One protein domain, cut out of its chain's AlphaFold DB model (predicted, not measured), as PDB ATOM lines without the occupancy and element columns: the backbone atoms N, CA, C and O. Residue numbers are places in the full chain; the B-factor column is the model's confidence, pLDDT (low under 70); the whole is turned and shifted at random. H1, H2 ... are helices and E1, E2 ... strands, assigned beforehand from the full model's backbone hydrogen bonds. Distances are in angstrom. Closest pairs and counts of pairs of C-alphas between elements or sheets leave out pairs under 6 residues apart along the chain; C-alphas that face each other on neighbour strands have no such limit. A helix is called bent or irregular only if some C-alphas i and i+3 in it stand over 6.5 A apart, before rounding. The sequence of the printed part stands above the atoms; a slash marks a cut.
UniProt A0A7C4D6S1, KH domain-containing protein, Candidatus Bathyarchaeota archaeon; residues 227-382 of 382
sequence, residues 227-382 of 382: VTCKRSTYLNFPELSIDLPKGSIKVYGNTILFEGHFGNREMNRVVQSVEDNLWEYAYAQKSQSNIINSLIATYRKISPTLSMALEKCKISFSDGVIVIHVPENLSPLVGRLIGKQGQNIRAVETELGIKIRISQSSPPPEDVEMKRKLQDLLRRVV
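AT A GLANCE: This is residues 227 to 382 of the 382 residues of the protein "KH domain-containing protein" of Candidatus Bathyarchaeota archaeon (UniProt A0A7C4D6S1). Two lobes stand end to end as a rod, bridged by the long bent helix H1 and by the chain's return after E5. One lobe is a two-stranded hairpin, E1 and E2, folded back on itself, with H1a and H5 packed on it; the other is a small sheet, E3 E4 E5, with H1b over E3 and E4, H4 on the same face but beside the strands, and H2 and H3 nearby. The 156 printed residues, with five named helices and five named strands, run E1 E2 H1 H2 E3 E4 H3 H4 E5 H5, a mixed class of helices and strands. E1 and E2 are antiparallel; the sheet E3 E4 E5, in that order, is mixed. The whole is loose, with a radius of gyration of the C-alphas of 19.8 A and spans of 62 by 28 by 24 A.

HOW THE PARTS SIT: E1, residues 227 to 244, bends by 149 degrees at residue 232, and E2, residues 247 to 260, by 173 degrees at residue 251. They form a hairpin, with N 229 and O 258 at 2.8 A. H1, residues 264 to 302, was assigned as one helix by its hydrogen bonds but is bent: C-alphas 277 and 280 are 7.7 A apart, and arms H1a, residues 264 to 277, and H1b, residues 280 to 302, stand at a steep tilt of 42 degrees. The closest C-alphas of E1 and H1a are those of Thr 233 and Val 271, 6.6 A. H1b and H2, residues 304 to 310, form a helical hairpin at a shallow tilt of 30 degrees; their closest C-alphas are Arg 300 and Ser 307, 4.9 A. E3, residues 314 to 318, and E4, residues 321 to 325, form a hairpin, with N 316 and O 323 at 2.9 A. H3, residues 328 to 338, only grazes the sheet with residues 334 to 338. H4, residues 340 to 352, touches H1b at Thr 298 and Val 348, closest C-alphas 6.3 A. E5, residues 355 to 359, is parallel to E4, with N 324 and O 357 at 2.8 A; E4, H3 H4, E5 is a strand-helix-strand unit, parallel neighbour strands joined through helices, with a right-handed crossover. H1b and H4 are on the same face, two layers of helices and sheet, at heights over the sheet of 9.4 A and 6.2 A. H5, residues 366 to 381, touches H1a at a steep tilt of 43 degrees, opposite ways; Val 270 and Val 381 have the closest C-alphas, 6.2 A. Every O i to N i+4 pair is within hydrogen-bond range in H1a, H1b, H2 and H5; H4 has 7 of 9 and H3 2 of 7, with 5 of 8 O i to N i+3 pairs.

IN THESE COORDINATES: E1 begins at C-alpha 227 (8.578, -20.552, 55.133). H1a measures 19.8 A, H1b 32.1 A, H4 19.5 A and H5 22.7 A from first to last C-alpha. H5 ends at C-alpha 381 (19.290, -19.140, 69.883). H3 and H4 are irregular: C-alphas 329 and 332 are 8.0 A apart, and 341 and 344 are 8.5 A.

THE WHOLE: The C-alphas of His 261 and Lys 340 are the two farthest apart, 62.5 A. The printed part has no cut and ends at residue 382, the chain's last. The link E5 to H5 is short and the other links are tight. Mean pLDDT of the printed part is 83.0; residues 280 to 289, 317 to 320 and 361 to 367 are under 70.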
ATOM      1  N   VAL A 227       9.856 -20.795  54.469       96.94
ATOM      2  CA  VAL A 227       8.578 -20.552  55.133       96.94
ATOM      3  C   VAL A 227       8.431 -19.085  55.502       96.94
ATOM      4  O   VAL A 227       9.419 -18.428  55.837       96.94
ATOM      5  N   THR A 228       7.189 -18.609  55.505       97.50
ATOM      6  CA  THR A 228       6.794 -17.325  56.095       97.50
ATOM      7  C   THR A 228       5.804 -17.593  57.223       97.50
ATOM      8  O   THR A 228       4.606 -17.753  57.004       97.50
ATOM      9  N   CYS A 229       6.286 -17.679  58.462       96.69
ATOM     10  CA  CYS A 229       5.485 -18.175  59.577       96.69
ATOM     11  C   CYS A 229       5.407 -17.181  60.735       96.69
ATOM     12  O   CYS A 229       6.418 -16.646  61.178       96.69
ATOM     13  N   LYS A 230       4.202 -16.962  61.270       96.69
ATOM     14  CA  LYS A 230       3.984 -16.128  62.459       96.69
ATOM     15  C   LYS A 230       3.840 -16.997  63.705       96.69
ATOM     16  O   LYS A 230       3.152 -18.021  63.690       96.69
ATOM     17  N   ARG A 231       4.455 -16.567  64.799       96.19
ATOM     18  CA  ARG A 231       4.249 -17.092  66.149       96.19
ATOM     19  C   ARG A 231       3.868 -15.950  67.069       96.19
ATOM     20  O   ARG A 231       4.369 -14.838  66.926       96.19
ATOM     21  N   SER A 232       2.972 -16.237  67.998       93.56
ATOM     22  CA  SER A 232       2.611 -15.295  69.048       93.56
ATOM     23  C   SER A 232       3.456 -15.551  70.281       93.56
ATOM     24  O   SER A 232       3.863 -16.680  70.541       93.56
ATOM     25  N   THR A 233       3.679 -14.488  71.034       88.94
ATOM     26  CA  THR A 233       4.309 -14.504  72.348       88.94
ATOM     27  C   THR A 233       3.421 -13.737  73.327       88.94
ATOM     28  O   THR A 233       2.587 -12.932  72.909       88.94
ATOM     29  N   TYR A 234       3.546 -13.982  74.632       83.25
ATOM     30  CA  TYR A 234       2.839 -13.179  75.641       83.25
ATOM     31  C   TYR A 234       3.508 -11.822  75.930       83.25
ATOM     32  O   TYR A 234       2.962 -11.009  76.682       83.25
ATOM     33  N   LEU A 235       4.687 -11.574  75.359       80.25
ATOM     34  CA  LEU A 235       5.467 -10.350  75.527       80.25
ATOM     35  C   LEU A 235       5.150  -9.340  74.414       80.25
ATOM     36  O   LEU A 235       4.899  -9.730  73.281       80.25
ATOM     37  N   ASN A 236       5.190  -8.037  74.718       82.62
ATOM     38  CA  ASN A 236       5.093  -6.979  73.707       82.62
ATOM     39  C   ASN A 236       6.461  -6.342  73.469       82.62
ATOM     40  O   ASN A 236       7.074  -5.785  74.384       82.62
ATOM     41  N   PHE A 237       6.906  -6.391  72.221       77.62
ATOM     42  CA  PHE A 237       8.219  -5.939  71.793       77.62
ATOM     43  C   PHE A 237       8.141  -4.731  70.857       77.62
ATOM     44  O   PHE A 237       7.213  -4.632  70.043       77.62
ATOM     45  N   PRO A 238       9.148  -3.841  70.909       77.81
ATOM     46  CA  PRO A 238       9.357  -2.860  69.861       77.81
ATOM     47  C   PRO A 238       9.737  -3.564  68.557       77.81
ATOM     48  O   PRO A 238      10.293  -4.663  68.564       77.81
ATOM     49  N   GLU A 239       9.480  -2.900  67.433       87.69
ATOM     50  CA  GLU A 239       9.811  -3.454  66.124       87.69
ATOM     51  C   GLU A 239      11.324  -3.685  65.978       87.69
ATOM     52  O   GLU A 239      12.136  -2.762  66.152       87.69
ATOM     53  N   LEU A 240      11.697  -4.920  65.651       89.06
ATOM     54  CA  LEU A 240      13.070  -5.347  65.409       89.06
ATOM     55  C   LEU A 240      13.102  -6.347  64.252       89.06
ATOM     56  O   LEU A 240      12.283  -7.259  64.202       89.06
ATOM     57  N   SER A 241      14.084  -6.210  63.364       92.56
ATOM     58  CA  SER A 241      14.370  -7.172  62.298       92.56
ATOM     59  C   SER A 241      15.820  -7.619  62.398       92.56
ATOM     60  O   SER A 241      16.706  -6.794  62.633       92.56
ATOM     61  N   ILE A 242      16.060  -8.914  62.226       92.94
ATOM     62  CA  ILE A 242      17.396  -9.507  62.235       92.94
ATOM     63  C   ILE A 242      17.529 -10.427  61.037       92.94
ATOM     64  O   ILE A 242      16.740 -11.358  60.883       92.94
ATOM     65  N   ASP A 243      18.566 -10.185  60.245       93.38
ATOM     66  CA  ASP A 243      18.977 -11.070  59.164       93.38
ATOM     67  C   ASP A 243      19.962 -12.118  59.689       93.38
ATOM     68  O   ASP A 243      20.898 -11.818  60.439       93.38
ATOM     69  N   LEU A 244      19.726 -13.362  59.297       90.25
ATOM     70  CA  LEU A 244      20.453 -14.566  59.678       90.25
ATOM     71  C   LEU A 244      20.824 -15.324  58.390       90.25
ATOM     72  O   LEU A 244      20.156 -15.164  57.367       90.25
ATOM     73  N   PRO A 245      21.849 -16.194  58.397       90.56
ATOM     74  CA  PRO A 245      22.257 -16.915  57.186       90.56
ATOM     75  C   PRO A 245      21.132 -17.719  56.517       90.56
ATOM     76  O   PRO A 245      21.111 -17.855  55.299       90.56
ATOM     77  N   LYS A 246      20.181 -18.225  57.311       91.31
ATOM     78  CA  LYS A 246      19.057 -19.044  56.841       91.31
ATOM     79  C   LYS A 246      17.741 -18.283  56.656       91.31
ATOM     80  O   LYS A 246      16.740 -18.904  56.315       91.31
ATOM     81  N   GLY A 247      17.706 -16.971  56.887       95.06
ATOM     82  CA  GLY A 247      16.473 -16.189  56.793       95.06
ATOM     83  C   GLY A 247      16.481 -14.926  57.641       95.06
ATOM     84  O   GLY A 247      17.527 -14.466  58.075       95.06
ATOM     85  N   SER A 248      15.311 -14.374  57.925       96.38
ATOM     86  CA  SER A 248      15.149 -13.246  58.836       96.38
ATOM     87  C   SER A 248      14.101 -13.533  59.906       96.38
ATOM     88  O   SER A 248      13.176 -14.327  59.708       96.38
ATOM     89  N   ILE A 249      14.269 -12.885  61.056       96.88
ATOM     90  CA  ILE A 249      13.299 -12.875  62.148       96.88
ATOM     91  C   ILE A 249      12.888 -11.430  62.399       96.88
ATOM     92  O   ILE A 249      13.732 -10.569  62.656       96.88
ATOM     93  N   LYS A 250      11.582 -11.175  62.353       95.56
ATOM     94  CA  LYS A 250      10.971  -9.877  62.641       95.56
ATOM     95  C   LYS A 250      10.091  -9.991  63.869       95.56
ATOM     96  O   LYS A 250       9.227 -10.855  63.931       95.56
ATOM     97  N   VAL A 251      10.275  -9.102  64.830       91.81
ATOM     98  CA  VAL A 251       9.467  -9.040  66.046       91.81
ATOM     99  C   VAL A 251       8.716  -7.718  66.059       91.81
ATOM    100  O   VAL A 251       9.319  -6.678  65.807       91.81
ATOM    101  N   TYR A 252       7.413  -7.752  66.323       88.94
ATOM    102  CA  TYR A 252       6.575  -6.559  66.449       88.94
ATOM    103  C   TYR A 252       5.366  -6.844  67.340       88.94
ATOM    104  O   TYR A 252       4.622  -7.803  67.118       88.94
ATOM    105  N   GLY A 253       5.163  -6.007  68.363       86.94
ATOM    106  CA  GLY A 253       4.122  -6.241  69.360       86.94
ATOM    107  C   GLY A 253       4.296  -7.625  69.982       86.94
ATOM    108  O   GLY A 253       5.376  -7.953  70.462       86.94
ATOM    109  N   ASN A 254       3.259  -8.451  69.907       90.94
ATOM    110  CA  ASN A 254       3.258  -9.817  70.425       90.94
ATOM    111  C   ASN A 254       3.526 -10.894  69.361       90.94
ATOM    112  O   ASN A 254       3.164 -12.057  69.549       90.94
ATOM    113  N   THR A 255       4.087 -10.512  68.213       95.19
ATOM    114  CA  THR A 255       4.297 -11.404  67.071       95.19
ATOM    115  C   THR A 255       5.777 -11.522  66.732       95.19
ATOM    116  O   THR A 255       6.485 -10.522  66.630       95.19
ATOM    117  N   ILE A 256       6.216 -12.757  66.491       96.19
ATOM    118  CA  ILE A 256       7.501 -13.104  65.886       96.19
ATOM    119  C   ILE A 256       7.207 -13.714  64.512       96.19
ATOM    120  O   ILE A 256       6.520 -14.729  64.399       96.19
ATOM    121  N   LEU A 257       7.690 -13.071  63.457       97.31
ATOM    122  CA  LEU A 257       7.599 -13.502  62.070       97.31
ATOM    123  C   LEU A 257       8.945 -14.090  61.639       97.31
ATOM    124  O   LEU A 257       9.971 -13.420  61.719       97.31
ATOM    125  N   PHE A 258       8.913 -15.326  61.160       97.88
ATOM    126  CA  PHE A 258      10.044 -16.053  60.599       97.88
ATOM    127  C   PHE A 258       9.914 -16.080  59.079       97.88
ATOM    128  O   PHE A 258       8.867 -16.480  58.568       97.88
ATOM    129  N   GLU A 259      10.962 -15.680  58.363       97.69
ATOM    130  CA  GLU A 259      11.022 -15.708  56.898       97.69
ATOM    131  C   GLU A 259      12.317 -16.396  56.460       97.69
ATOM    132  O   GLU A 259      13.390 -15.814  56.582       97.69
ATOM    133  N   GLY A 260      12.251 -17.636  55.970       97.31
ATOM    134  CA  GLY A 260      13.440 -18.389  55.544       97.31
ATOM    135  C   GLY A 260      13.358 -19.885  55.828       97.31
ATOM    136  O   GLY A 260      12.272 -20.454  55.857       97.31
ATOM    137  N   HIS A 261      14.500 -20.537  56.018       96.88
ATOM    138  CA  HIS A 261      14.617 -21.979  56.234       96.88
ATOM    139  C   HIS A 261      14.529 -22.330  57.731       96.88
ATOM    140  O   HIS A 261      15.516 -22.714  58.357       96.88
ATOM    141  N   PHE A 262      13.340 -22.148  58.318       97.06
ATOM    142  CA  PHE A 262      13.076 -22.396  59.740       97.06
ATOM    143  C   PHE A 262      12.130 -23.586  59.955       97.06
ATOM    144  O   PHE A 262      11.035 -23.634  59.392       97.06
ATOM    145  N   GLY A 263      12.533 -24.522  60.818       97.06
ATOM    146  CA  GLY A 263      11.695 -25.642  61.262       97.06
ATOM    147  C   GLY A 263      10.785 -25.280  62.444       97.06
ATOM    148  O   GLY A 263      11.022 -24.297  63.151       97.06
ATOM    149  N   ASN A 264       9.739 -26.073  62.705       96.31
ATOM    150  CA  ASN A 264       8.829 -25.832  63.834       96.31
ATOM    151  C   ASN A 264       9.529 -25.948  65.192       96.31
ATOM    152  O   ASN A 264       9.280 -25.121  66.072       96.31
ATOM    153  N   ARG A 265      10.417 -26.935  65.374       94.88
ATOM    154  CA  ARG A 265      11.181 -27.100  66.624       94.88
ATOM    155  C   ARG A 265      12.020 -25.868  66.923       94.88
ATOM    156  O   ARG A 265      12.056 -25.409  68.062       94.88
ATOM    157  N   GLU A 266      12.668 -25.330  65.901       95.06
ATOM    158  CA  GLU A 266      13.507 -24.150  66.034       95.06
ATOM    159  C   GLU A 266      12.688 -22.895  66.344       95.06
ATOM    160  O   GLU A 266      12.968 -22.214  67.329       95.06
ATOM    161  N   MET A 267      11.630 -22.624  65.570       96.44
ATOM    162  CA  MET A 267      10.755 -21.473  65.812       96.44
ATOM    163  C   MET A 267      10.194 -21.482  67.238       96.44
ATOM    164  O   MET A 267      10.185 -20.451  67.908       96.44
ATOM    165  N   ASN A 268       9.778 -22.649  67.735       95.88
ATOM    166  CA  ASN A 268       9.271 -22.783  69.098       95.88
ATOM    167  C   ASN A 268      10.366 -22.552  70.150       95.88
ATOM    168  O   ASN A 268      10.100 -21.902  71.156       95.88
ATOM    169  N   ARG A 269      11.604 -23.019  69.921       94.94
ATOM    170  CA  ARG A 269      12.746 -22.712  70.804       94.94
ATOM    171  C   ARG A 269      13.049 -21.220  70.844       94.94
ATOM    172  O   ARG A 269      13.358 -20.709  71.918       94.94
ATOM    173  N   VAL A 270      12.950 -20.524  69.711       93.88
ATOM    174  CA  VAL A 270      13.116 -19.066  69.646       93.88
ATOM    175  C   VAL A 270      12.048 -18.365  70.477       93.88
ATOM    176  O   VAL A 270      12.402 -17.565  71.339       93.88
ATOM    177  N   VAL A 271      10.768 -18.694  70.272       94.19
ATOM    178  CA  VAL A 271       9.655 -18.117  71.050       94.19
ATOM    179  C   VAL A 271       9.863 -18.360  72.544       94.19
ATOM    180  O   VAL A 271       9.876 -17.407  73.315       94.19
ATOM    181  N   GLN A 272      10.130 -19.608  72.934       93.25
ATOM    182  CA  GLN A 272      10.357 -19.980  74.329       93.25
ATOM    183  C   GLN A 272      11.559 -19.239  74.927       93.25
ATOM    184  O   GLN A 272      11.479 -18.704  76.024       93.25
ATOM    185  N   SER A 273      12.670 -19.142  74.192       90.12
ATOM    186  CA  SER A 273      13.864 -18.438  74.670       90.12
ATOM    187  C   SER A 273      13.602 -16.947  74.855       90.12
ATOM    188  O   SER A 273      14.068 -16.363  75.830       90.12
ATOM    189  N   VAL A 274      12.859 -16.328  73.936       89.00
ATOM    190  CA  VAL A 274      12.421 -14.931  74.047       89.00
ATOM    191  C   VAL A 274      11.582 -14.736  75.308       89.00
ATOM    192  O   VAL A 274      11.835 -13.810  76.075       89.00
ATOM    193  N   GLU A 275      10.645 -15.640  75.560       87.38
ATOM    194  CA  GLU A 275       9.763 -15.616  76.723       87.38
ATOM    195  C   GLU A 275      10.513 -15.804  78.049       87.38
ATOM    196  O   GLU A 275      10.376 -14.980  78.959       87.38
ATOM    197  N   ASP A 276      11.394 -16.801  78.120       84.50
ATOM    198  CA  ASP A 276      12.145 -17.162  79.325       84.50
ATOM    199  C   ASP A 276      13.251 -16.165  79.682       84.50
ATOM    200  O   ASP A 276      13.612 -16.036  80.850       84.50
ATOM    201  N   ASN A 277      13.820 -15.460  78.703       81.88
ATOM    202  CA  ASN A 277      14.937 -14.540  78.950       81.88
ATOM    203  C   ASN A 277      14.498 -13.077  79.053       81.88
ATOM    204  O   ASN A 277      15.275 -12.246  79.522       81.88
ATOM    205  N   LEU A 278      13.281 -12.744  78.609       82.56
ATOM    206  CA  LEU A 278      12.776 -11.369  78.598       82.56
ATOM    207  C   LEU A 278      11.478 -11.199  79.403       82.56
ATOM    208  O   LEU A 278      10.848 -10.146  79.321       82.56
ATOM    209  N   TRP A 279      11.089 -12.172  80.235       74.50
ATOM    210  CA  TRP A 279       9.925 -12.039  81.126       74.50
ATOM    211  C   TRP A 279      10.029 -10.825  82.063       74.50
ATOM    212  O   TRP A 279       9.024 -10.154  82.309       74.50
ATOM    213  N   GLU A 280      11.241 -10.498  82.535       66.44
ATOM    214  CA  GLU A 280      11.504  -9.326  83.380       66.44
ATOM    215  C   GLU A 280      11.076  -8.031  82.688       66.44
ATOM    216  O   GLU A 280      10.614  -7.109  83.353       66.44
ATOM    217  N   TYR A 281      11.148  -7.974  81.354       68.88
ATOM    218  CA  TYR A 281      10.687  -6.820  80.588       68.88
ATOM    219  C   TYR A 281       9.169  -6.691  80.586       68.88
ATOM    220  O   TYR A 281       8.666  -5.589  80.781       68.88
ATOM    221  N   ALA A 282       8.413  -7.778  80.415       65.19
ATOM    222  CA  ALA A 282       6.957  -7.687  80.561       65.19
ATOM    223  C   ALA A 282       6.549  -7.360  81.995       65.19
ATOM    224  O   ALA A 282       5.602  -6.599  82.210       65.19
ATOM    225  N   TYR A 283       7.270  -7.904  82.977       64.38
ATOM    226  CA  TYR A 283       7.052  -7.546  84.369       64.38
ATOM    227  C   TYR A 283       7.341  -6.060  84.608       64.38
ATOM    228  O   TYR A 283       6.528  -5.383  85.239       64.38
ATOM    229  N   ALA A 284       8.437  -5.535  84.056       63.97
ATOM    230  CA  ALA A 284       8.786  -4.123  84.106       63.97
ATOM    231  C   ALA A 284       7.725  -3.259  83.416       63.97
ATOM    232  O   ALA A 284       7.204  -2.366  84.066       63.97
ATOM    233  N   GLN A 285       7.290  -3.571  82.191       65.06
ATOM    234  CA  GLN A 285       6.238  -2.822  81.483       65.06
ATOM    235  C   GLN A 285       4.914  -2.787  82.265       65.06
ATOM    236  O   GLN A 285       4.268  -1.740  82.383       65.06
ATOM    237  N   LYS A 286       4.502  -3.925  82.838       65.12
ATOM    238  CA  LYS A 286       3.266  -4.022  83.628       65.12
ATOM    239  C   LYS A 286       3.389  -3.273  84.956       65.12
ATOM    240  O   LYS A 286       2.475  -2.547  85.345       65.12
ATOM    241  N   SER A 287       4.527  -3.412  85.632       64.75
ATOM    242  CA  SER A 287       4.816  -2.733  86.899       64.75
ATOM    243  C   SER A 287       4.965  -1.227  86.707       64.75
ATOM    244  O   SER A 287       4.360  -0.459  87.445       64.75
ATOM    245  N   GLN A 288       5.681  -0.794  85.674       65.62
ATOM    246  CA  GLN A 288       5.840   0.601  85.271       65.62
ATOM    247  C   GLN A 288       4.489   1.219  84.926       65.62
ATOM    248  O   GLN A 288       4.206   2.308  85.401       65.62
ATOM    249  N   SER A 289       3.607   0.519  84.206       69.50
ATOM    250  CA  SER A 289       2.246   1.014  83.939       69.50
ATOM    251  C   SER A 289       1.454   1.246  85.230       69.50
ATOM    252  O   SER A 289       0.833   2.295  85.404       69.50
ATOM    253  N   ASN A 290       1.519   0.310  86.182       74.38
ATOM    254  CA  ASN A 290       0.862   0.458  87.485       74.38
ATOM    255  C   ASN A 290       1.471   1.593  88.325       74.38
ATOM    256  O   ASN A 290       0.739   2.366  88.951       74.38
ATOM    257  N   ILE A 291       2.798   1.715  88.320       72.31
ATOM    258  CA  ILE A 291       3.541   2.762  89.028       72.31
ATOM    259  C   ILE A 291       3.250   4.134  88.413       72.31
ATOM    260  O   ILE A 291       2.977   5.072  89.152       72.31
ATOM    261  N   ILE A 292       3.230   4.258  87.084       74.81
ATOM    262  CA  ILE A 292       2.878   5.490  86.365       74.81
ATOM    263  C   ILE A 292       1.435   5.885  86.673       74.81
ATOM    264  O   ILE A 292       1.181   7.042  86.996       74.81
ATOM    265  N   ASN A 293       0.493   4.941  86.642       81.12
ATOM    266  CA  ASN A 293      -0.899   5.222  86.992       81.12
ATOM    267  C   ASN A 293      -1.031   5.700  88.442       81.12
ATOM    268  O   ASN A 293      -1.756   6.660  88.705       81.12
ATOM    269  N   SER A 294      -0.290   5.083  89.366       82.50
ATOM    270  CA  SER A 294      -0.248   5.496  90.772       82.50
ATOM    271  C   SER A 294       0.379   6.885  90.923       82.50
ATOM    272  O   SER A 294      -0.190   7.742  91.588       82.50
ATOM    273  N   LEU A 295       1.481   7.159  90.219       83.44
ATOM    274  CA  LEU A 295       2.150   8.459  90.176       83.44
ATOM    275  C   LEU A 295       1.221   9.564  89.663       83.44
ATOM    276  O   LEU A 295       1.077  10.604  90.306       83.44
ATOM    277  N   ILE A 296       0.561   9.335  88.526       83.06
ATOM    278  CA  ILE A 296      -0.401  10.270  87.933       83.06
ATOM    279  C   ILE A 296      -1.576  10.484  88.887       83.06
ATOM    280  O   ILE A 296      -1.984  11.627  89.093       83.06
ATOM    281  N   ALA A 297      -2.105   9.422  89.502       84.94
ATOM    282  CA  ALA A 297      -3.201   9.516  90.461       84.94
ATOM    283  C   ALA A 297      -2.812  10.331  91.705       84.94
ATOM    284  O   ALA A 297      -3.574  11.203  92.121       84.94
ATOM    285  N   THR A 298      -1.622  10.114  92.264       84.12
ATOM    286  CA  THR A 298      -1.124  10.865  93.423       84.12
ATOM    287  C   THR A 298      -0.886  12.335  93.077       84.12
ATOM    288  O   THR A 298      -1.352  13.221  93.792       84.12
ATOM    289  N   TYR A 299      -0.275  12.640  91.929       84.69
ATOM    290  CA  TYR A 299      -0.133  14.030  91.484       84.69
ATOM    291  C   TYR A 299      -1.472  14.696  91.136       84.69
ATOM    292  O   TYR A 299      -1.619  15.899  91.351       84.69
ATOM    293  N   ARG A 300      -2.473  13.938  90.667       85.00
ATOM    294  CA  ARG A 300      -3.838  14.434  90.435       85.00
ATOM    295  C   ARG A 300      -4.511  14.881  91.734       85.00
ATOM    296  O   ARG A 300      -5.209  15.892  91.715       85.00
ATOM    297  N   LYS A 301      -4.266  14.183  92.854       86.62
ATOM    298  CA  LYS A 301      -4.734  14.594  94.194       86.62
ATOM    299  C   LYS A 301      -4.122  15.928  94.636       86.62
ATOM    300  O   LYS A 301      -4.780  16.690  95.334       86.62
ATOM    301  N   ILE A 302      -2.887  16.216  94.217       84.25
ATOM    302  CA  ILE A 302      -2.193  17.480  94.516       84.25
ATOM    303  C   ILE A 302      -2.706  18.605  93.610       84.25
ATOM    304  O   ILE A 302      -3.012  19.700  94.080       84.25
ATOM    305  N   SER A 303      -2.771  18.368  92.298       82.56
ATOM    306  CA  SER A 303      -3.286  19.332  91.327       82.56
ATOM    307  C   SER A 303      -3.659  18.649  90.004       82.56
ATOM    308  O   SER A 303      -2.791  18.040  89.370       82.56
ATOM    309  N   PRO A 304      -4.890  18.839  89.492       82.19
ATOM    310  CA  PRO A 304      -5.287  18.328  88.176       82.19
ATOM    311  C   PRO A 304      -4.374  18.810  87.033       82.19
ATOM    312  O   PRO A 304      -4.086  18.072  86.089       82.19
ATOM    313  N   THR A 305      -3.851  20.035  87.134       81.00
ATOM    314  CA  THR A 305      -2.939  20.612  86.136       81.00
ATOM    315  C   THR A 305      -1.569  19.926  86.134       81.00
ATOM    316  O   THR A 305      -0.932  19.849  85.086       81.00
ATOM    317  N   LEU A 306      -1.114  19.399  87.278       80.44
ATOM    318  CA  LEU A 306       0.128  18.623  87.360       80.44
ATOM    319  C   LEU A 306      -0.029  17.248  86.716       80.44
ATOM    320  O   LEU A 306       0.866  16.835  85.983       80.44
ATOM    321  N   SER A 307      -1.167  16.572  86.916       80.12
ATOM    322  CA  SER A 307      -1.411  15.276  86.267       80.12
ATOM    323  C   SER A 307      -1.446  15.389  84.742       80.12
ATOM    324  O   SER A 307      -0.770  14.622  84.067       80.12
ATOM    325  N   MET A 308      -2.118  16.411  84.199       77.25
ATOM    326  CA  MET A 308      -2.157  16.653  82.746       77.25
ATOM    327  C   MET A 308      -0.777  16.963  82.149       77.25
ATOM    328  O   MET A 308      -0.552  16.806  80.950       77.25
ATOM    329  N   ALA A 309       0.144  17.476  82.962       75.12
ATOM    330  CA  ALA A 309       1.496  17.790  82.531       75.12
ATOM    331  C   ALA A 309       2.451  16.591  82.680       75.12
ATOM    332  O   ALA A 309       3.350  16.426  81.858       75.12
ATOM    333  N   LEU A 310       2.223  15.722  83.670       82.25
ATOM    334  CA  LEU A 310       2.905  14.430  83.811       82.25
ATOM    335  C   LEU A 310       2.585  13.470  82.673       82.25
ATOM    336  O   LEU A 310       3.484  12.780  82.211       82.25
ATOM    337  N   GLU A 311       1.354  13.492  82.165       80.56
ATOM    338  CA  GLU A 311       0.952  12.738  80.967       80.56
ATOM    339  C   GLU A 311       1.775  13.120  79.718       80.56
ATOM    340  O   GLU A 311       1.836  12.359  78.758       80.56
ATOM    341  N   LYS A 312       2.449  14.280  79.733       80.94
ATOM    342  CA  LYS A 312       3.351  14.745  78.664       80.94
ATOM    343  C   LYS A 312       4.829  14.428  78.925       80.94
ATOM    344  O   LYS A 312       5.673  14.765  78.098       80.94
ATOM    345  N   CYS A 313       5.157  13.839  80.074       80.00
ATOM    346  CA  CYS A 313       6.519  13.459  80.446       80.00
ATOM    347  C   CYS A 313       6.765  11.982  80.117       80.00
ATOM    348  O   CYS A 313       5.860  11.156  80.222       80.00
ATOM    349  N   LYS A 314       8.006  11.622  79.769       78.81
ATOM    350  CA  LYS A 314       8.401  10.206  79.717       78.81
ATOM    351  C   LYS A 314       8.773   9.760  81.126       78.81
ATOM    352  O   LYS A 314       9.553  10.437  81.785       78.81
ATOM    353  N   ILE A 315       8.239   8.638  81.594       77.50
ATOM    354  CA  ILE A 315       8.527   8.112  82.932       77.50
ATOM    355  C   ILE A 315       9.182   6.744  82.778       77.50
ATOM    356  O   ILE A 315       8.611   5.860  82.143       77.50
ATOM    357  N   SER A 316      10.370   6.579  83.349       70.94
ATOM    358  CA  SER A 316      11.104   5.312  83.376       70.94
ATOM    359  C   SER A 316      11.313   4.839  84.815       70.94
ATOM    360  O   SER A 316      11.135   5.605  85.768       70.94
ATOM    361  N   PHE A 317      11.660   3.565  84.983       69.50
ATOM    362  CA  PHE A 317      11.975   2.974  86.280       69.50
ATOM    363  C   PHE A 317      13.350   2.306  86.214       69.50
ATOM    364  O   PHE A 317      13.592   1.470  85.347       69.50
ATOM    365  N   SER A 318      14.263   2.690  87.104       63.91
ATOM    366  CA  SER A 318      15.641   2.186  87.137       63.91
ATOM    367  C   SER A 318      16.133   2.152  88.582       63.91
ATOM    368  O   SER A 318      15.943   3.117  89.318       63.91
ATOM    369  N   ASP A 319      16.715   1.024  88.999       65.19
ATOM    370  CA  ASP A 319      17.326   0.820  90.324       65.19
ATOM    371  C   ASP A 319      16.428   1.197  91.518       65.19
ATOM    372  O   ASP A 319      16.876   1.776  92.507       65.19
ATOM    373  N   GLY A 320      15.128   0.894  91.434       62.81
ATOM    374  CA  GLY A 320      14.176   1.220  92.502       62.81
ATOM    375  C   GLY A 320      13.765   2.698  92.554       62.81
ATOM    376  O   GLY A 320      13.168   3.130  93.540       62.81
ATOM    377  N   VAL A 321      14.073   3.475  91.512       73.12
ATOM    378  CA  VAL A 321      13.777   4.907  91.400       73.12
ATOM    379  C   VAL A 321      12.919   5.173  90.161       73.12
ATOM    380  O   VAL A 321      13.205   4.694  89.063       73.12
ATOM    381  N   ILE A 322      11.874   5.983  90.321       79.69
ATOM    382  CA  ILE A 322      11.088   6.531  89.209       79.69
ATOM    383  C   ILE A 322      11.843   7.727  88.639       79.69
ATOM    384  O   ILE A 322      12.104   8.686  89.363       79.69
ATOM    385  N   VAL A 323      12.151   7.720  87.345       82.88
ATOM    386  CA  VAL A 323      12.755   8.869  86.665       82.88
ATOM    387  C   VAL A 323      11.721   9.541  85.769       82.88
ATOM    388  O   VAL A 323      11.240   8.961  84.797       82.88
ATOM    389  N   ILE A 324      11.376  10.787  86.089       85.94
ATOM    390  CA  ILE A 324      10.483  11.628  85.290       85.94
ATOM    391  C   ILE A 324      11.349  12.461  84.348       85.94
ATOM    392  O   ILE A 324      12.051  13.376  84.778       85.94
ATOM    393  N   HIS A 325      11.295  12.145  83.062       83.50
ATOM    394  CA  HIS A 325      11.980  12.875  82.007       83.50
ATOM    395  C   HIS A 325      11.082  13.996  81.499       83.50
ATOM    396  O   HIS A 325      10.071  13.753  80.829       83.50
ATOM    397  N   VAL A 326      11.455  15.225  81.846       83.62
ATOM    398  CA  VAL A 326      10.706  16.430  81.496       83.62
ATOM    399  C   VAL A 326      11.307  17.023  80.219       83.62
ATOM    400  O   VAL A 326      12.474  17.416  80.240       83.62
ATOM    401  N   PRO A 327      10.539  17.100  79.117       79.75
ATOM    402  CA  PRO A 327      10.969  17.765  77.890       79.75
ATOM    403  C   PRO A 327      11.449  19.201  78.144       79.75
ATOM    404  O   PRO A 327      10.886  19.898  78.990       79.75
ATOM    405  N   GLU A 328      12.438  19.682  77.383       78.88
ATOM    406  CA  GLU A 328      12.992  21.037  77.559       78.88
ATOM    407  C   GLU A 328      11.921  22.135  77.458       78.88
ATOM    408  O   GLU A 328      11.895  23.068  78.264       78.88
ATOM    409  N   ASN A 329      10.958  21.981  76.545       78.94
ATOM    410  CA  ASN A 329       9.818  22.890  76.382       78.94
ATOM    411  C   ASN A 329       8.831  22.877  77.569       78.94
ATOM    412  O   ASN A 329       7.936  23.717  77.636       78.94
ATOM    413  N   LEU A 330       8.992  21.943  78.508       78.75
ATOM    414  CA  LEU A 330       8.249  21.844  79.761       78.75
ATOM    415  C   LEU A 330       9.141  22.111  80.984       78.75
ATOM    416  O   LEU A 330       8.718  21.854  82.103       78.75
ATOM    417  N   SER A 331      10.337  22.687  80.824       77.69
ATOM    418  CA  SER A 331      11.234  23.030  81.942       77.69
ATOM    419  C   SER A 331      10.564  23.811  83.101       77.69
ATOM    420  O   SER A 331      10.791  23.454  84.262       77.69
ATOM    421  N   PRO A 332       9.635  24.770  82.865       81.62
ATOM    422  CA  PRO A 332       8.893  25.437  83.948       81.62
ATOM    423  C   PRO A 332       8.040  24.492  84.816       81.62
ATOM    424  O   PRO A 332       7.655  24.842  85.934       81.62
ATOM    425  N   LEU A 333       7.730  23.293  84.312       79.19
ATOM    426  CA  LEU A 333       6.993  22.254  85.022       79.19
ATOM    427  C   LEU A 333       7.829  21.607  86.129       79.19
ATOM    428  O   LEU A 333       7.265  21.224  87.152       79.19
ATOM    429  N   VAL A 334       9.156  21.529  85.965       83.50
ATOM    430  CA  VAL A 334      10.069  20.891  86.930       83.50
ATOM    431  C   VAL A 334       9.877  21.486  88.324       83.50
ATOM    432  O   VAL A 334       9.651  20.757  89.288       83.50
ATOM    433  N   GLY A 335       9.843  22.819  88.427       83.12
ATOM    434  CA  GLY A 335       9.615  23.506  89.701       83.12
ATOM    435  C   GLY A 335       8.250  23.200  90.327       83.12
ATOM    436  O   GLY A 335       8.130  23.135  91.549       83.12
ATOM    437  N   ARG A 336       7.219  22.951  89.509       84.94
ATOM    438  CA  ARG A 336       5.871  22.610  89.991       84.94
ATOM    439  C   ARG A 336       5.754  21.145  90.429       84.94
ATOM    440  O   ARG A 336       5.068  20.868  91.412       84.94
ATOM    441  N   LEU A 337       6.443  20.227  89.744       84.56
ATOM    442  CA  LEU A 337       6.528  18.810  90.123       84.56
ATOM    443  C   LEU A 337       7.273  18.618  91.444       84.56
ATOM    444  O   LEU A 337       6.861  17.803  92.268       84.56
ATOM    445  N   ILE A 338       8.334  19.400  91.658       87.62
ATOM    446  CA  ILE A 338       9.102  19.417  92.907       87.62
ATOM    447  C   ILE A 338       8.287  20.096  94.019       87.62
ATOM    448  O   ILE A 338       8.175  19.568  95.126       87.62
ATOM    449  N   GLY A 339       7.657  21.235  93.718       84.31
ATOM    450  CA  GLY A 339       6.952  22.066  94.693       84.31
ATOM    451  C   GLY A 339       7.907  22.889  95.567       84.31
ATOM    452  O   GLY A 339       9.126  22.699  95.559       84.31
ATOM    453  N   LYS A 340       7.363  23.828  96.351       86.44
ATOM    454  CA  LYS A 340       8.162  24.664  97.262       86.44
ATOM    455  C   LYS A 340       8.915  23.764  98.252       86.44
ATOM    456  O   LYS A 340       8.304  22.900  98.869       86.44
ATOM    457  N   GLN A 341      10.236  23.929  98.359       84.38
ATOM    458  CA  GLN A 341      11.111  23.092  99.204       84.38
ATOM    459  C   GLN A 341      10.999  21.567  98.953       84.38
ATOM    460  O   GLN A 341      11.342  20.768  99.823       84.38
ATOM    461  N   GLY A 342      10.525  21.141  97.776       85.25
ATOM    462  CA  GLY A 342      10.341  19.719  97.471       85.25
ATOM    463  C   GLY A 342       9.081  19.089  98.072       85.25
ATOM    464  O   GLY A 342       8.990  17.866  98.126       85.25
ATOM    465  N   GLN A 343       8.117  19.885  98.548       88.25
ATOM    466  CA  GLN A 343       6.923  19.371  99.229       88.25
ATOM    467  C   GLN A 343       6.102  18.386  98.373       88.25
ATOM    468  O   GLN A 343       5.621  17.385  98.898       88.25
ATOM    469  N   ASN A 344       5.974  18.631  97.062       86.25
ATOM    470  CA  ASN A 344       5.127  17.813  96.191       86.25
ATOM    471  C   ASN A 344       5.811  16.477  95.897       86.25
ATOM    472  O   ASN A 344       5.203  15.430  96.084       86.25
ATOM    473  N   ILE A 345       7.092  16.504  95.506       87.44
ATOM    474  CA  ILE A 345       7.838  15.275  95.219       87.44
ATOM    475  C   ILE A 345       7.973  14.400  96.472       87.44
ATOM    476  O   ILE A 345       7.761  13.199  96.385       87.44
ATOM    477  N   ARG A 346       8.204  14.982  97.658       89.12
ATOM    478  CA  ARG A 346       8.278  14.221  98.920       89.12
ATOM    479  C   ARG A 346       6.945  13.596  99.322       89.12
ATOM    480  O   ARG A 346       6.943  12.467  99.806       89.12
ATOM    481  N   ALA A 347       5.829  14.305  99.137       85.50
ATOM    482  CA  ALA A 347       4.501  13.756  99.408       85.50
ATOM    483  C   ALA A 347       4.225  12.536  98.520       85.50
ATOM    484  O   ALA A 347       3.780  11.501  99.008       85.50
ATOM    485  N   VAL A 348       4.583  12.635  97.237       85.94
ATOM    486  CA  VAL A 348       4.427  11.546  96.270       85.94
ATOM    487  C   VAL A 348       5.368  10.377  96.590       85.94
ATOM    488  O   VAL A 348       4.917   9.237  96.614       85.94
ATOM    489  N   GLU A 349       6.644  10.633  96.902       87.69
ATOM    490  CA  GLU A 349       7.594   9.589  97.328       87.69
ATOM    491  C   GLU A 349       7.106   8.844  98.578       87.69
ATOM    492  O   GLU A 349       7.255   7.628  98.673       87.69
ATOM    493  N   THR A 350       6.512   9.568  99.532       87.94
ATOM    494  CA  THR A 350       5.982   8.995 100.779       87.94
ATOM    495  C   THR A 350       4.755   8.130 100.515       87.94
ATOM    496  O   THR A 350       4.648   7.043 101.072       87.94
ATOM    497  N   GLU A 351       3.840   8.589  99.657       84.94
ATOM    498  CA  GLU A 351       2.621   7.847  99.315       84.94
ATOM    499  C   GLU A 351       2.924   6.584  98.498       84.94
ATOM    500  O   GLU A 351       2.307   5.546  98.725       84.94
ATOM    501  N   LEU A 352       3.882   6.656  97.571       81.56
ATOM    502  CA  LEU A 352       4.254   5.524  96.719       81.56
ATOM    503  C   LEU A 352       5.292   4.593  97.359       81.56
ATOM    504  O   LEU A 352       5.483   3.483  96.871       81.56
ATOM    505  N   GLY A 353       5.993   5.039  98.404       80.62
ATOM    506  CA  GLY A 353       7.111   4.306  99.005       80.62
ATOM    507  C   GLY A 353       8.326   4.159  98.078       80.62
ATOM    508  O   GLY A 353       9.145   3.266  98.279       80.62
ATOM    509  N   ILE A 354       8.440   5.001  97.045       81.06
ATOM    510  CA  ILE A 354       9.440   4.894  95.971       81.06
ATOM    511  C   ILE A 354      10.109   6.253  95.763       81.06
ATOM    512  O   ILE A 354       9.447   7.290  95.789       81.06
ATOM    513  N   LYS A 355      11.425   6.258  95.530       85.81
ATOM    514  CA  LYS A 355      12.183   7.481  95.234       85.81
ATOM    515  C   LYS A 355      11.914   7.995  93.826       85.81
ATOM    516  O   LYS A 355      11.785   7.208  92.891       85.81
ATOM    517  N   ILE A 356      11.871   9.316  93.666       86.06
ATOM    518  CA  ILE A 356      11.596   9.973  92.389       86.06
ATOM    519  C   ILE A 356      12.761  10.891  92.027       86.06
ATOM    520  O   ILE A 356      13.162  11.771  92.787       86.06
ATOM    521  N   ARG A 357      13.283  10.723  90.816       86.69
ATOM    522  CA  ARG A 357      14.284  11.594  90.207       86.69
ATOM    523  C   ARG A 357      13.659  12.324  89.028       86.69
ATOM    524  O   ARG A 357      12.925  11.737  88.244       86.69
ATOM    525  N   ILE A 358      13.965  13.605  88.879       86.00
ATOM    526  CA  ILE A 358      13.563  14.369  87.696       86.00
ATOM    527  C   ILE A 358      14.801  14.560  86.836       86.00
ATOM    528  O   ILE A 358      15.824  15.044  87.322       86.00
ATOM    529  N   SER A 359      14.708  14.161  85.571       82.94
ATOM    530  CA  SER A 359      15.747  14.400  84.581       82.94
ATOM    531  C   SER A 359      15.248  15.363  83.515       82.94
ATOM    532  O   SER A 359      14.120  15.250  83.037       82.94
ATOM    533  N   GLN A 360      16.108  16.297  83.126       76.44
ATOM    534  CA  GLN A 360      15.921  17.123  81.932       76.44
ATOM    535  C   GLN A 360      16.618  16.516  80.706       76.44
ATOM    536  O   GLN A 360      16.516  17.054  79.611       76.44
ATOM    537  N   SER A 361      17.310  15.382  80.869       65.06
ATOM    538  CA  SER A 361      17.826  14.605  79.748       65.06
ATOM    539  C   SER A 361      16.762  13.630  79.250       65.06
ATOM    540  O   SER A 361      16.045  13.003  80.040       65.06
ATOM    541  N   SER A 362      16.697  13.440  77.934       57.97
ATOM    542  CA  SER A 362      15.949  12.331  77.344       57.97
ATOM    543  C   SER A 362      16.460  11.000  77.922       57.97
ATOM    544  O   SER A 362      17.676  10.839  78.069       57.97
ATOM    545  N   PRO A 363      15.581  10.044  78.269       55.94
ATOM    546  CA  PRO A 363      16.029   8.691  78.571       55.94
ATOM    547  C   PRO A 363      16.710   8.109  77.322       55.94
ATOM    548  O   PRO A 363      16.280   8.441  76.208       55.94
ATOM    549  N   PRO A 364      17.709   7.213  77.460       54.91
ATOM    550  CA  PRO A 364      17.969   6.279  76.374       54.91
ATOM    551  C   PRO A 364      16.633   5.593  76.064       54.91
ATOM    552  O   PRO A 364      15.935   5.214  77.008       54.91
ATOM    553  N   PRO A 365      16.208   5.500  74.794       57.81
ATOM    554  CA  PRO A 365      14.925   4.886  74.496       57.81
ATOM    555  C   PRO A 365      14.937   3.474  75.086       57.81
ATOM    556  O   PRO A 365      15.871   2.720  74.827       57.81
ATOM    557  N   GLU A 366      13.942   3.137  75.905       59.81
ATOM    558  CA  GLU A 366      13.779   1.808  76.516       59.81
ATOM    559  C   GLU A 366      13.839   0.703  75.440       59.81
ATOM    560  O   GLU A 366      14.437  -0.359  75.624       59.81
ATOM    561  N   ASP A 367      13.373   1.058  74.240       65.62
ATOM    562  CA  ASP A 367      13.484   0.292  73.009       65.62
ATOM    563  C   ASP A 367      14.924  -0.047  72.600       65.62
ATOM    564  O   ASP A 367      15.135  -1.096  72.013       65.62
ATOM    565  N   VAL A 368      15.933   0.792  72.861       70.81
ATOM    566  CA  VAL A 368      17.319   0.561  72.405       70.81
ATOM    567  C   VAL A 368      17.976  -0.577  73.180       70.81
ATOM    568  O   VAL A 368      18.542  -1.481  72.568       70.81
ATOM    569  N   GLU A 369      17.876  -0.579  74.511       73.56
ATOM    570  CA  GLU A 369      18.449  -1.654  75.331       73.56
ATOM    571  C   GLU A 369      17.667  -2.960  75.154       73.56
ATOM    572  O   GLU A 369      18.263  -4.034  75.058       73.56
ATOM    573  N   MET A 370      16.337  -2.881  75.028       75.06
ATOM    574  CA  MET A 370      15.505  -4.044  74.720       75.06
ATOM    575  C   MET A 370      15.822  -4.620  73.338       75.06
ATOM    576  O   MET A 370      16.025  -5.825  73.222       75.06
ATOM    577  N   LYS A 371      15.929  -3.777  72.299       80.69
ATOM    578  CA  LYS A 371      16.334  -4.205  70.952       80.69
ATOM    579  C   LYS A 371      17.709  -4.851  70.977       80.69
ATOM    580  O   LYS A 371      17.870  -5.891  70.351       80.69
ATOM    581  N   ARG A 372      18.665  -4.302  71.732       84.19
ATOM    582  CA  ARG A 372      19.999  -4.895  71.890       84.19
ATOM    583  C   ARG A 372      19.931  -6.276  72.542       84.19
ATOM    584  O   ARG A 372      20.446  -7.229  71.969       84.19
ATOM    585  N   LYS A 373      19.251  -6.424  73.687       82.75
ATOM    586  CA  LYS A 373      19.118  -7.733  74.357       82.75
ATOM    587  C   LYS A 373      18.356  -8.751  73.512       82.75
ATOM    588  O   LYS A 373      18.767  -9.908  73.454       82.75
ATOM    589  N   LEU A 374      17.283  -8.332  72.842       83.62
ATOM    590  CA  LEU A 374      16.523  -9.177  71.922       83.62
ATOM    591  C   LEU A 374      17.385  -9.589  70.720       83.62
ATOM    592  O   LEU A 374      17.384 -10.756  70.342       83.62
ATOM    593  N   GLN A 375      18.184  -8.673  70.173       88.00
ATOM    594  CA  GLN A 375      19.114  -8.959  69.085       88.00
ATOM    595  C   GLN A 375      20.209  -9.949  69.493       88.00
ATOM    596  O   GLN A 375      20.457 -10.919  68.776       88.00
ATOM    597  N   ASP A 376      20.823  -9.740  70.658       88.25
ATOM    598  CA  ASP A 376      21.846 -10.630  71.212       88.25
ATOM    599  C   ASP A 376      21.268 -12.010  71.567       88.25
ATOM    600  O   ASP A 376      21.954 -13.025  71.463       88.25
ATOM    601  N   LEU A 377      20.009 -12.081  72.004       87.50
ATOM    602  CA  LEU A 377      19.317 -13.342  72.262       87.50
ATOM    603  C   LEU A 377      19.029 -14.099  70.963       87.50
ATOM    604  O   LEU A 377      19.413 -15.258  70.842       87.50
ATOM    605  N   LEU A 378      18.408 -13.445  69.983       86.94
ATOM    606  CA  LEU A 378      18.029 -14.080  68.721       86.94
ATOM    607  C   LEU A 378      19.249 -14.599  67.946       86.94
ATOM    608  O   LEU A 378      19.180 -15.680  67.376       86.94
ATOM    609  N   ARG A 379      20.390 -13.902  68.004       88.12
ATOM    610  CA  ARG A 379      21.662 -14.376  67.423       88.12
ATOM    611  C   ARG A 379      22.293 -15.573  68.138       88.12
ATOM    612  O   ARG A 379      23.184 -16.191  67.574       88.12
ATOM    613  N   ARG A 380      21.919 -15.840  69.394       87.94
ATOM    614  CA  ARG A 380      22.446 -16.969  70.181       87.94
ATOM    615  C   ARG A 380      21.577 -18.217  70.079       87.94
ATOM    616  O   ARG A 380      22.090 -19.314  70.258       87.94
ATOM    617  N   VAL A 381      20.269 -18.039  69.896       85.12
ATOM    618  CA  VAL A 381      19.290 -19.140  69.883       85.12
ATOM    619  C   VAL A 381      19.190 -19.798  68.506       85.12
ATOM    620  O   VAL A 381      18.862 -20.981  68.419       85.12
ATOM    621  N   VAL A 382      19.451 -19.021  67.454       81.56
ATOM    622  CA  VAL A 382      19.429 -19.440  66.050       81.56
ATOM    623  C   VAL A 382      20.815 -19.847  65.591       81.56
ATOM    624  O   VAL A 382      20.891 -20.856  64.847       81.56
TER     625      VAL A 382